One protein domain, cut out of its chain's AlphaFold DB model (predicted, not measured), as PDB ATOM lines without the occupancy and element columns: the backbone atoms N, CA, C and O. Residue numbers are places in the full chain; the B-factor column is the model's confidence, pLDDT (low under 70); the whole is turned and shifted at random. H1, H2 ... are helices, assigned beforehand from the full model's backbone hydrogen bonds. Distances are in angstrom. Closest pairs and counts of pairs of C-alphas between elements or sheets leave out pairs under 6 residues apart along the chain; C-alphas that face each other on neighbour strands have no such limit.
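Overview. This is residues 88 to 142 of the 145 residues of an uncharacterized protein of Candidatus Curtissbacteria bacterium RIFCSPHIGHO2_01_FULL_41_11 (UniProt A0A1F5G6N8). A small body of short helices, with H1 and H2 joined by a long loop and H3 crosswise near H1, sends out H4 as an arm that makes a corner with H3; residues 135 to 142 stick out. The printed part has 55 residues with four named helices, H1 to H4 in order, and no named strand: all helix. It is compact, radius of gyration of the C-alphas 11.3 A, and spans 36 by 18 by 18 A.

Along the chain. H1, residues 89 to 95, begins at C-alpha 89 (-18.113, 144.243, 87.527). H2 is residues 107 to 110. H3, residues 116 to 125, is 14.3 A long. H4, residues 127 to 140, is 19.9 A long and ends at C-alpha 140 (-9.317, 163.494, 100.311).

Arrangement. H1 and H2 touch, closest C-alphas Gly 90 and Leu 110, 4.3 A. H3 is close to but not clearly touching H1, closest C-alphas Ile 89 and Phe 119, 6.9 A, about perpendicular at 80 degrees. H3 and H4 are likewise close but not clearly touching, closest C-alphas Ile 123 and Phe 130, 7.8 A, at 75 degrees. H4 is apart from H1 and H2. In H1, H3 and H4 every O i to N i+4 pair is within hydrogen-bond range; H2 is too short for one.

Size, cuts and confidence. The printed part has no cut; the link H1 to H2 is long. Mean pLDDT of the printed part is 71.4, under 70 at residues 97 to 104 and 127 to 142.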
ATOM      1  N   SER A  88     -22.406 141.889  87.341       88.00
ATOM      2  CA  SER A  88     -21.607 142.898  86.660       88.00
ATOM      3  C   SER A  88     -20.395 143.303  87.508       88.00
ATOM      4  O   SER A  88     -20.450 143.313  88.743       88.00
ATOM      5  N   ILE A  89     -19.287 143.661  86.856       83.69
ATOM      6  CA  ILE A  89     -18.113 144.243  87.527       83.69
ATOM      7  C   ILE A  89     -18.543 145.435  88.395       83.69
ATOM      8  O   ILE A  89     -18.046 145.602  89.507       83.69
ATOM      9  N   GLY A  90     -19.485 146.245  87.915       83.56
ATOM     10  CA  GLY A  90     -20.021 147.390  88.631       83.56
ATOM     11  C   GLY A  90     -20.727 147.008  89.931       83.56
ATOM     12  O   GLY A  90     -20.452 147.614  90.964       83.56
ATOM     13  N   ASP A  91     -21.587 145.994  89.902       83.44
ATOM     14  CA  ASP A  91     -22.306 145.532  91.095       83.44
ATOM     15  C   ASP A  91     -21.346 144.913  92.115       83.44
ATOM     16  O   ASP A  91     -21.414 145.237  93.298       83.44
ATOM     17  N   ARG A  92     -20.361 144.132  91.652       80.12
ATOM     18  CA  ARG A  92     -19.299 143.585  92.516       80.12
ATOM     19  C   ARG A  92     -18.489 144.680  93.202       80.12
ATOM     20  O   ARG A  92     -18.180 144.583  94.385       80.12
ATOM     21  N   LEU A  93     -18.136 145.736  92.470       78.19
ATOM     22  CA  LEU A  93     -17.424 146.883  93.036       78.19
ATOM     23  C   LEU A  93     -18.290 147.652  94.042       78.19
ATOM     24  O   LEU A  93     -17.772 148.106  95.061       78.19
ATOM     25  N   ALA A  94     -19.595 147.769  93.793       78.06
ATOM     26  CA  ALA A  94     -20.524 148.386  94.733       78.06
ATOM     27  C   ALA A  94     -20.633 147.587  96.044       78.06
ATOM     28  O   ALA A  94     -20.596 148.185  97.116       78.06
ATOM     29  N   GLU A  95     -20.682 146.252  95.978       73.69
ATOM     30  CA  GLU A  95     -20.684 145.384  97.167       73.69
ATOM     31  C   GLU A  95     -19.386 145.483  97.987       73.69
ATOM     32  O   GLU A  95     -19.408 145.317  99.206       73.69
ATOM     33  N   LEU A  96     -18.267 145.834  97.345       70.12
ATOM     34  CA  LEU A  96     -16.998 146.150  98.012       70.12
ATOM     35  C   LEU A  96     -16.936 147.582  98.581       70.12
ATOM     36  O   LEU A  96     -15.886 148.001  99.067       70.12
ATOM     37  N   GLY A  97     -18.028 148.348  98.512       65.19
ATOM     38  CA  GLY A  97     -18.090 149.731  98.991       65.19
ATOM     39  C   GLY A  97     -17.407 150.746  98.068       65.19
ATOM     40  O   GLY A  97     -17.197 151.895  98.458       65.19
ATOM     41  N   LEU A  98     -17.063 150.366  96.830       69.12
ATOM     42  CA  LEU A  98     -16.478 151.267  95.833       69.12
ATOM     43  C   LEU A  98     -17.587 151.973  95.050       69.12
ATOM     44  O   LEU A  98     -17.816 151.747  93.860       69.12
ATOM     45  N   GLU A  99     -18.286 152.871  95.737       62.84
ATOM     46  CA  GLU A  99     -19.436 153.591  95.183       62.84
ATOM     47  C   GLU A  99     -19.057 154.510  94.008       62.84
ATOM     48  O   GLU A  99     -19.857 154.698  93.094       62.84
ATOM     49  N   LYS A 100     -17.806 155.001  93.953       65.12
ATOM     50  CA  LYS A 100     -17.261 155.827  92.852       65.12
ATOM     51  C   LYS A 100     -16.668 155.015  91.686       65.12
ATOM     52  O   LYS A 100     -15.869 155.537  90.920       65.12
ATOM     53  N   ARG A 101     -17.055 153.747  91.510       60.66
ATOM     54  CA  ARG A 101     -16.574 152.846  90.435       60.66
ATOM     55  C   ARG A 101     -16.585 153.436  89.016       60.66
ATOM     56  O   ARG A 101     -15.704 153.113  88.219       60.66
ATOM     57  N   ASP A 102     -17.518 154.341  88.735       58.88
ATOM     58  CA  ASP A 102     -17.679 155.020  87.443       58.88
ATOM     59  C   ASP A 102     -16.494 155.932  87.070       58.88
ATOM     60  O   ASP A 102     -16.341 156.295  85.904       58.88
ATOM     61  N   THR A 103     -15.630 156.299  88.028       64.69
ATOM     62  CA  THR A 103     -14.400 157.064  87.752       64.69
ATOM     63  C   THR A 103     -13.211 156.175  87.388       64.69
ATOM     64  O   THR A 103     -12.225 156.669  86.844       64.69
ATOM     65  N   LEU A 104     -13.284 154.871  87.675       66.94
ATOM     66  CA  LEU A 104     -12.176 153.928  87.486       66.94
ATOM     67  C   LEU A 104     -12.255 153.188  86.153       66.94
ATOM     68  O   LEU A 104     -11.225 152.871  85.541       66.94
ATOM     69  N   PHE A 105     -13.477 152.921  85.702       79.62
ATOM     70  CA  PHE A 105     -13.749 152.141  84.507       79.62
ATOM     71  C   PHE A 105     -14.919 152.736  83.731       79.62
ATOM     72  O   PHE A 105     -15.834 153.325  84.300       79.62
ATOM     73  N   SER A 106     -14.888 152.574  82.409       81.50
ATOM     74  CA  SER A 106     -16.011 152.958  81.561       81.50
ATOM     75  C   SER A 106     -17.235 152.090  81.862       81.50
ATOM     76  O   SER A 106     -17.108 150.942  82.292       81.50
ATOM     77  N   LYS A 107     -18.430 152.617  81.570       82.19
ATOM     78  CA  LYS A 107     -19.695 151.882  81.735       82.19
ATOM     79  C   LYS A 107     -19.694 150.522  81.040       82.19
ATOM     80  O   LYS A 107     -20.217 149.568  81.598       82.19
ATOM     81  N   ASP A 108     -19.063 150.418  79.874       83.12
ATOM     82  CA  ASP A 108     -18.981 149.156  79.135       83.12
ATOM     83  C   ASP A 108     -18.213 148.083  79.911       83.12
ATOM     84  O   ASP A 108     -18.606 146.925  79.893       83.12
ATOM     85  N   ILE A 109     -17.158 148.469  80.638       82.50
ATOM     86  CA  ILE A 109     -16.398 147.558  81.504       82.50
ATOM     87  C   ILE A 109     -17.204 147.231  82.761       82.50
ATOM     88  O   ILE A 109     -17.252 146.079  83.174       82.50
ATOM     89  N   LEU A 110     -17.858 148.225  83.366       83.19
ATOM     90  CA  LEU A 110     -18.658 148.025  84.577       83.19
ATOM     91  C   LEU A 110     -19.867 147.113  84.337       83.19
ATOM     92  O   LEU A 110     -20.261 146.393  85.246       83.19
ATOM     93  N   ASN A 111     -20.410 147.091  83.122       87.06
ATOM     94  CA  ASN A 111     -21.534 146.234  82.746       87.06
ATOM     95  C   ASN A 111     -21.122 144.806  82.340       87.06
ATOM     96  O   ASN A 111     -22.002 144.000  82.042       87.06
ATOM     97  N   LEU A 112     -19.825 144.473  82.299       86.56
ATOM     98  CA  LEU A 112     -19.389 143.106  82.000       86.56
ATOM     99  C   LEU A 112     -19.794 142.174  83.137       86.56
ATOM    100  O   LEU A 112     -19.397 142.385  84.282       86.56
ATOM    101  N   GLU A 113     -20.554 141.131  82.817       88.44
ATOM    102  CA  GLU A 113     -20.843 140.061  83.764       88.44
ATOM    103  C   GLU A 113     -19.627 139.158  83.923       88.44
ATOM    104  O   GLU A 113     -19.051 138.690  82.942       88.44
ATOM    105  N   VAL A 114     -19.246 138.922  85.173       81.62
ATOM    106  CA  VAL A 114     -18.095 138.090  85.513       81.62
ATOM    107  C   VAL A 114     -18.425 137.159  86.670       81.62
ATOM    108  O   VAL A 114     -19.178 137.501  87.597       81.62
ATOM    109  N   THR A 115     -17.826 135.975  86.628       83.75
ATOM    110  CA  THR A 115     -17.762 135.056  87.770       83.75
ATOM    111  C   THR A 115     -16.841 135.603  88.867       83.75
ATOM    112  O   THR A 115     -16.133 136.596  88.673       83.75
ATOM    113  N   GLY A 116     -16.858 134.977  90.050       75.19
ATOM    114  CA  GLY A 116     -15.984 135.366  91.162       75.19
ATOM    115  C   GLY A 116     -14.501 135.328  90.780       75.19
ATOM    116  O   GLY A 116     -13.779 136.296  91.025       75.19
ATOM    117  N   ASP A 117     -14.079 134.265  90.099       77.19
ATOM    118  CA  ASP A 117     -12.693 134.067  89.659       77.19
ATOM    119  C   ASP A 117     -12.266 135.087  88.597       77.19
ATOM    120  O   ASP A 117     -11.184 135.677  88.669       77.19
ATOM    121  N   GLU A 118     -13.136 135.359  87.622       79.50
ATOM    122  CA  GLU A 118     -12.875 136.364  86.589       79.50
ATOM    123  C   GLU A 118     -12.787 137.770  87.183       79.50
ATOM    124  O   GLU A 118     -11.945 138.572  86.766       79.50
ATOM    125  N   PHE A 119     -13.603 138.060  88.199       84.00
ATOM    126  CA  PHE A 119     -13.525 139.318  88.925       84.00
ATOM    127  C   PHE A 119     -12.221 139.448  89.720       84.00
ATOM    128  O   PHE A 119     -11.571 140.491  89.649       84.00
ATOM    129  N   GLN A 120     -11.772 138.401  90.417       74.25
ATOM    130  CA  GLN A 120     -10.467 138.414  91.095       74.25
ATOM    131  C   GLN A 120      -9.311 138.639  90.108       74.25
ATOM    132  O   GLN A 120      -8.401 139.440  90.364       74.25
ATOM    133  N   GLY A 121      -9.374 137.995  88.939       75.00
ATOM    134  CA  GLY A 121      -8.436 138.231  87.845       75.00
ATOM    135  C   GLY A 121      -8.485 139.674  87.330       75.00
ATOM    136  O   GLY A 121      -7.441 140.272  87.055       75.00
ATOM    137  N   PHE A 122      -9.678 140.261  87.236       80.38
ATOM    138  CA  PHE A 122      -9.879 141.657  86.854       80.38
ATOM    139  C   PHE A 122      -9.273 142.637  87.870       80.38
ATOM    140  O   PHE A 122      -8.571 143.564  87.457       80.38
ATOM    141  N   ILE A 123      -9.473 142.420  89.177       78.56
ATOM    142  CA  ILE A 123      -8.871 143.244  90.238       78.56
ATOM    143  C   ILE A 123      -7.344 143.175  90.165       78.56
ATOM    144  O   ILE A 123      -6.687 144.214  90.110       78.56
ATOM    145  N   THR A 124      -6.779 141.968  90.070       74.06
ATOM    146  CA  THR A 124      -5.322 141.761  89.992       74.06
ATOM    147  C   THR A 124      -4.711 142.472  88.782       74.06
ATOM    148  O   THR A 124      -3.715 143.182  88.906       74.06
ATOM    149  N   LYS A 125      -5.338 142.368  87.603       76.50
ATOM    150  CA  LYS A 125      -4.858 143.036  86.378       76.50
ATOM    151  C   LYS A 125      -4.944 144.562  86.432       76.50
ATOM    152  O   LYS A 125      -4.219 145.235  85.706       76.50
ATOM    153  N   ASN A 126      -5.819 145.113  87.273       75.81
ATOM    154  CA  ASN A 126      -6.049 146.553  87.393       75.81
ATOM    155  C   ASN A 126      -5.606 147.117  88.753       75.81
ATOM    156  O   ASN A 126      -5.971 148.242  89.097       75.81
ATOM    157  N   GLN A 127      -4.796 146.370  89.507       69.56
ATOM    158  CA  GLN A 127      -4.397 146.680  90.881       69.56
ATOM    159  C   GLN A 127      -3.857 148.109  91.048       69.56
ATOM    160  O   GLN A 127      -4.207 148.791  92.007       69.56
ATOM    161  N   ALA A 128      -3.074 148.609  90.086       69.75
ATOM    162  CA  ALA A 128      -2.534 149.970  90.115       69.75
ATOM    163  C   ALA A 128      -3.622 151.064  90.156       69.75
ATOM    164  O   ALA A 128      -3.453 152.068  90.843       69.75
ATOM    165  N   LYS A 129      -4.754 150.865  89.467       68.75
ATOM    166  CA  LYS A 129      -5.885 151.810  89.483       68.75
ATOM    167  C   LYS A 129      -6.614 151.795  90.824       68.75
ATOM    168  O   LYS A 129      -7.006 152.847  91.313       68.75
ATOM    169  N   PHE A 130      -6.750 150.614  91.429       67.06
ATOM    170  CA  PHE A 130      -7.360 150.463  92.749       67.06
ATOM    171  C   PHE A 130      -6.495 151.076  93.853       67.06
ATOM    172  O   PHE A 130      -7.004 151.840  94.666       67.06
ATOM    173  N   ILE A 131      -5.184 150.812  93.846       66.50
ATOM    174  CA  ILE A 131      -4.243 151.418  94.800       66.50
ATOM    175  C   ILE A 131      -4.210 152.942  94.631       66.50
ATOM    176  O   ILE A 131      -4.235 153.663  95.626       66.50
ATOM    177  N   GLY A 132      -4.205 153.438  93.389       62.62
ATOM    178  CA  GLY A 132      -4.242 154.873  93.106       62.62
ATOM    179  C   GLY A 132      -5.497 155.560  93.649       62.62
ATOM    180  O   GLY A 132      -5.401 156.634  94.233       62.62
ATOM    181  N   GLU A 133      -6.665 154.929  93.522       63.25
ATOM    182  CA  GLU A 133      -7.916 155.482  94.050       63.25
ATOM    183  C   GLU A 133      -7.996 155.413  95.574       63.25
ATOM    184  O   GLU A 133      -8.457 156.364  96.195       63.25
ATOM    185  N   ILE A 134      -7.503 154.337  96.195       59.72
ATOM    186  CA  ILE A 134      -7.386 154.257  97.657       59.72
ATOM    187  C   ILE A 134      -6.463 155.367  98.173       59.72
ATOM    188  O   ILE A 134      -6.816 156.046  99.134       59.72
ATOM    189  N   GLY A 135      -5.325 155.601  97.508       51.84
ATOM    190  CA  GLY A 135      -4.427 156.715  97.820       51.84
ATOM    191  C   GLY A 135      -5.130 158.069  97.706       51.84
ATOM    192  O   GLY A 135      -5.102 158.861  98.642       51.84
ATOM    193  N   ARG A 136      -5.864 158.294  96.612       57.16
ATOM    194  CA  ARG A 136      -6.641 159.523  96.389       57.16
ATOM    195  C   ARG A 136      -7.761 159.725  97.417       57.16
ATOM    196  O   ARG A 136      -8.027 160.853  97.826       57.16
ATOM    197  N   LEU A 137      -8.449 158.657  97.821       53.97
ATOM    198  CA  LEU A 137      -9.498 158.703  98.844       53.97
ATOM    199  C   LEU A 137      -8.914 158.964 100.238       53.97
ATOM    200  O   LEU A 137      -9.518 159.710 101.005       53.97
ATOM    201  N   ALA A 138      -7.737 158.415 100.542       52.31
ATOM    202  CA  ALA A 138      -7.009 158.707 101.773       52.31
ATOM    203  C   ALA A 138      -6.529 160.170 101.826       52.31
ATOM    204  O   ALA A 138      -6.639 160.809 102.868       52.31
ATOM    205  N   GLU A 139      -6.078 160.729 100.700       53.84
ATOM    206  CA  GLU A 139      -5.703 162.146 100.592       53.84
ATOM    207  C   GLU A 139      -6.913 163.088 100.723       53.84
ATOM    208  O   GLU A 139      -6.821 164.125 101.375       53.84
ATOM    209  N   LEU A 140      -8.074 162.719 100.169       49.31
ATOM    210  CA  LEU A 140      -9.317 163.494 100.311       49.31
ATOM    211  C   LEU A 140      -9.916 163.428 101.724       49.31
ATOM    212  O   LEU A 140     -10.548 164.387 102.162       49.31
ATOM    213  N   GLY A 141      -9.703 162.328 102.450       40.41
ATOM    214  CA  GLY A 141     -10.089 162.198 103.857       40.41
ATOM    215  C   GLY A 141      -9.253 163.052 104.820       40.41
ATOM    216  O   GLY A 141      -9.654 163.223 105.965       40.41
ATOM    217  N   GLY A 142      -8.126 163.612 104.365       39.81
ATOM    218  CA  GLY A 142      -7.256 164.500 105.144       39.81
ATOM    219  C   GLY A 142      -7.591 165.993 105.035       39.81
ATOM    220  O   GLY A 142      -6.777 166.815 105.441       39.81
TER     221      GLY A 142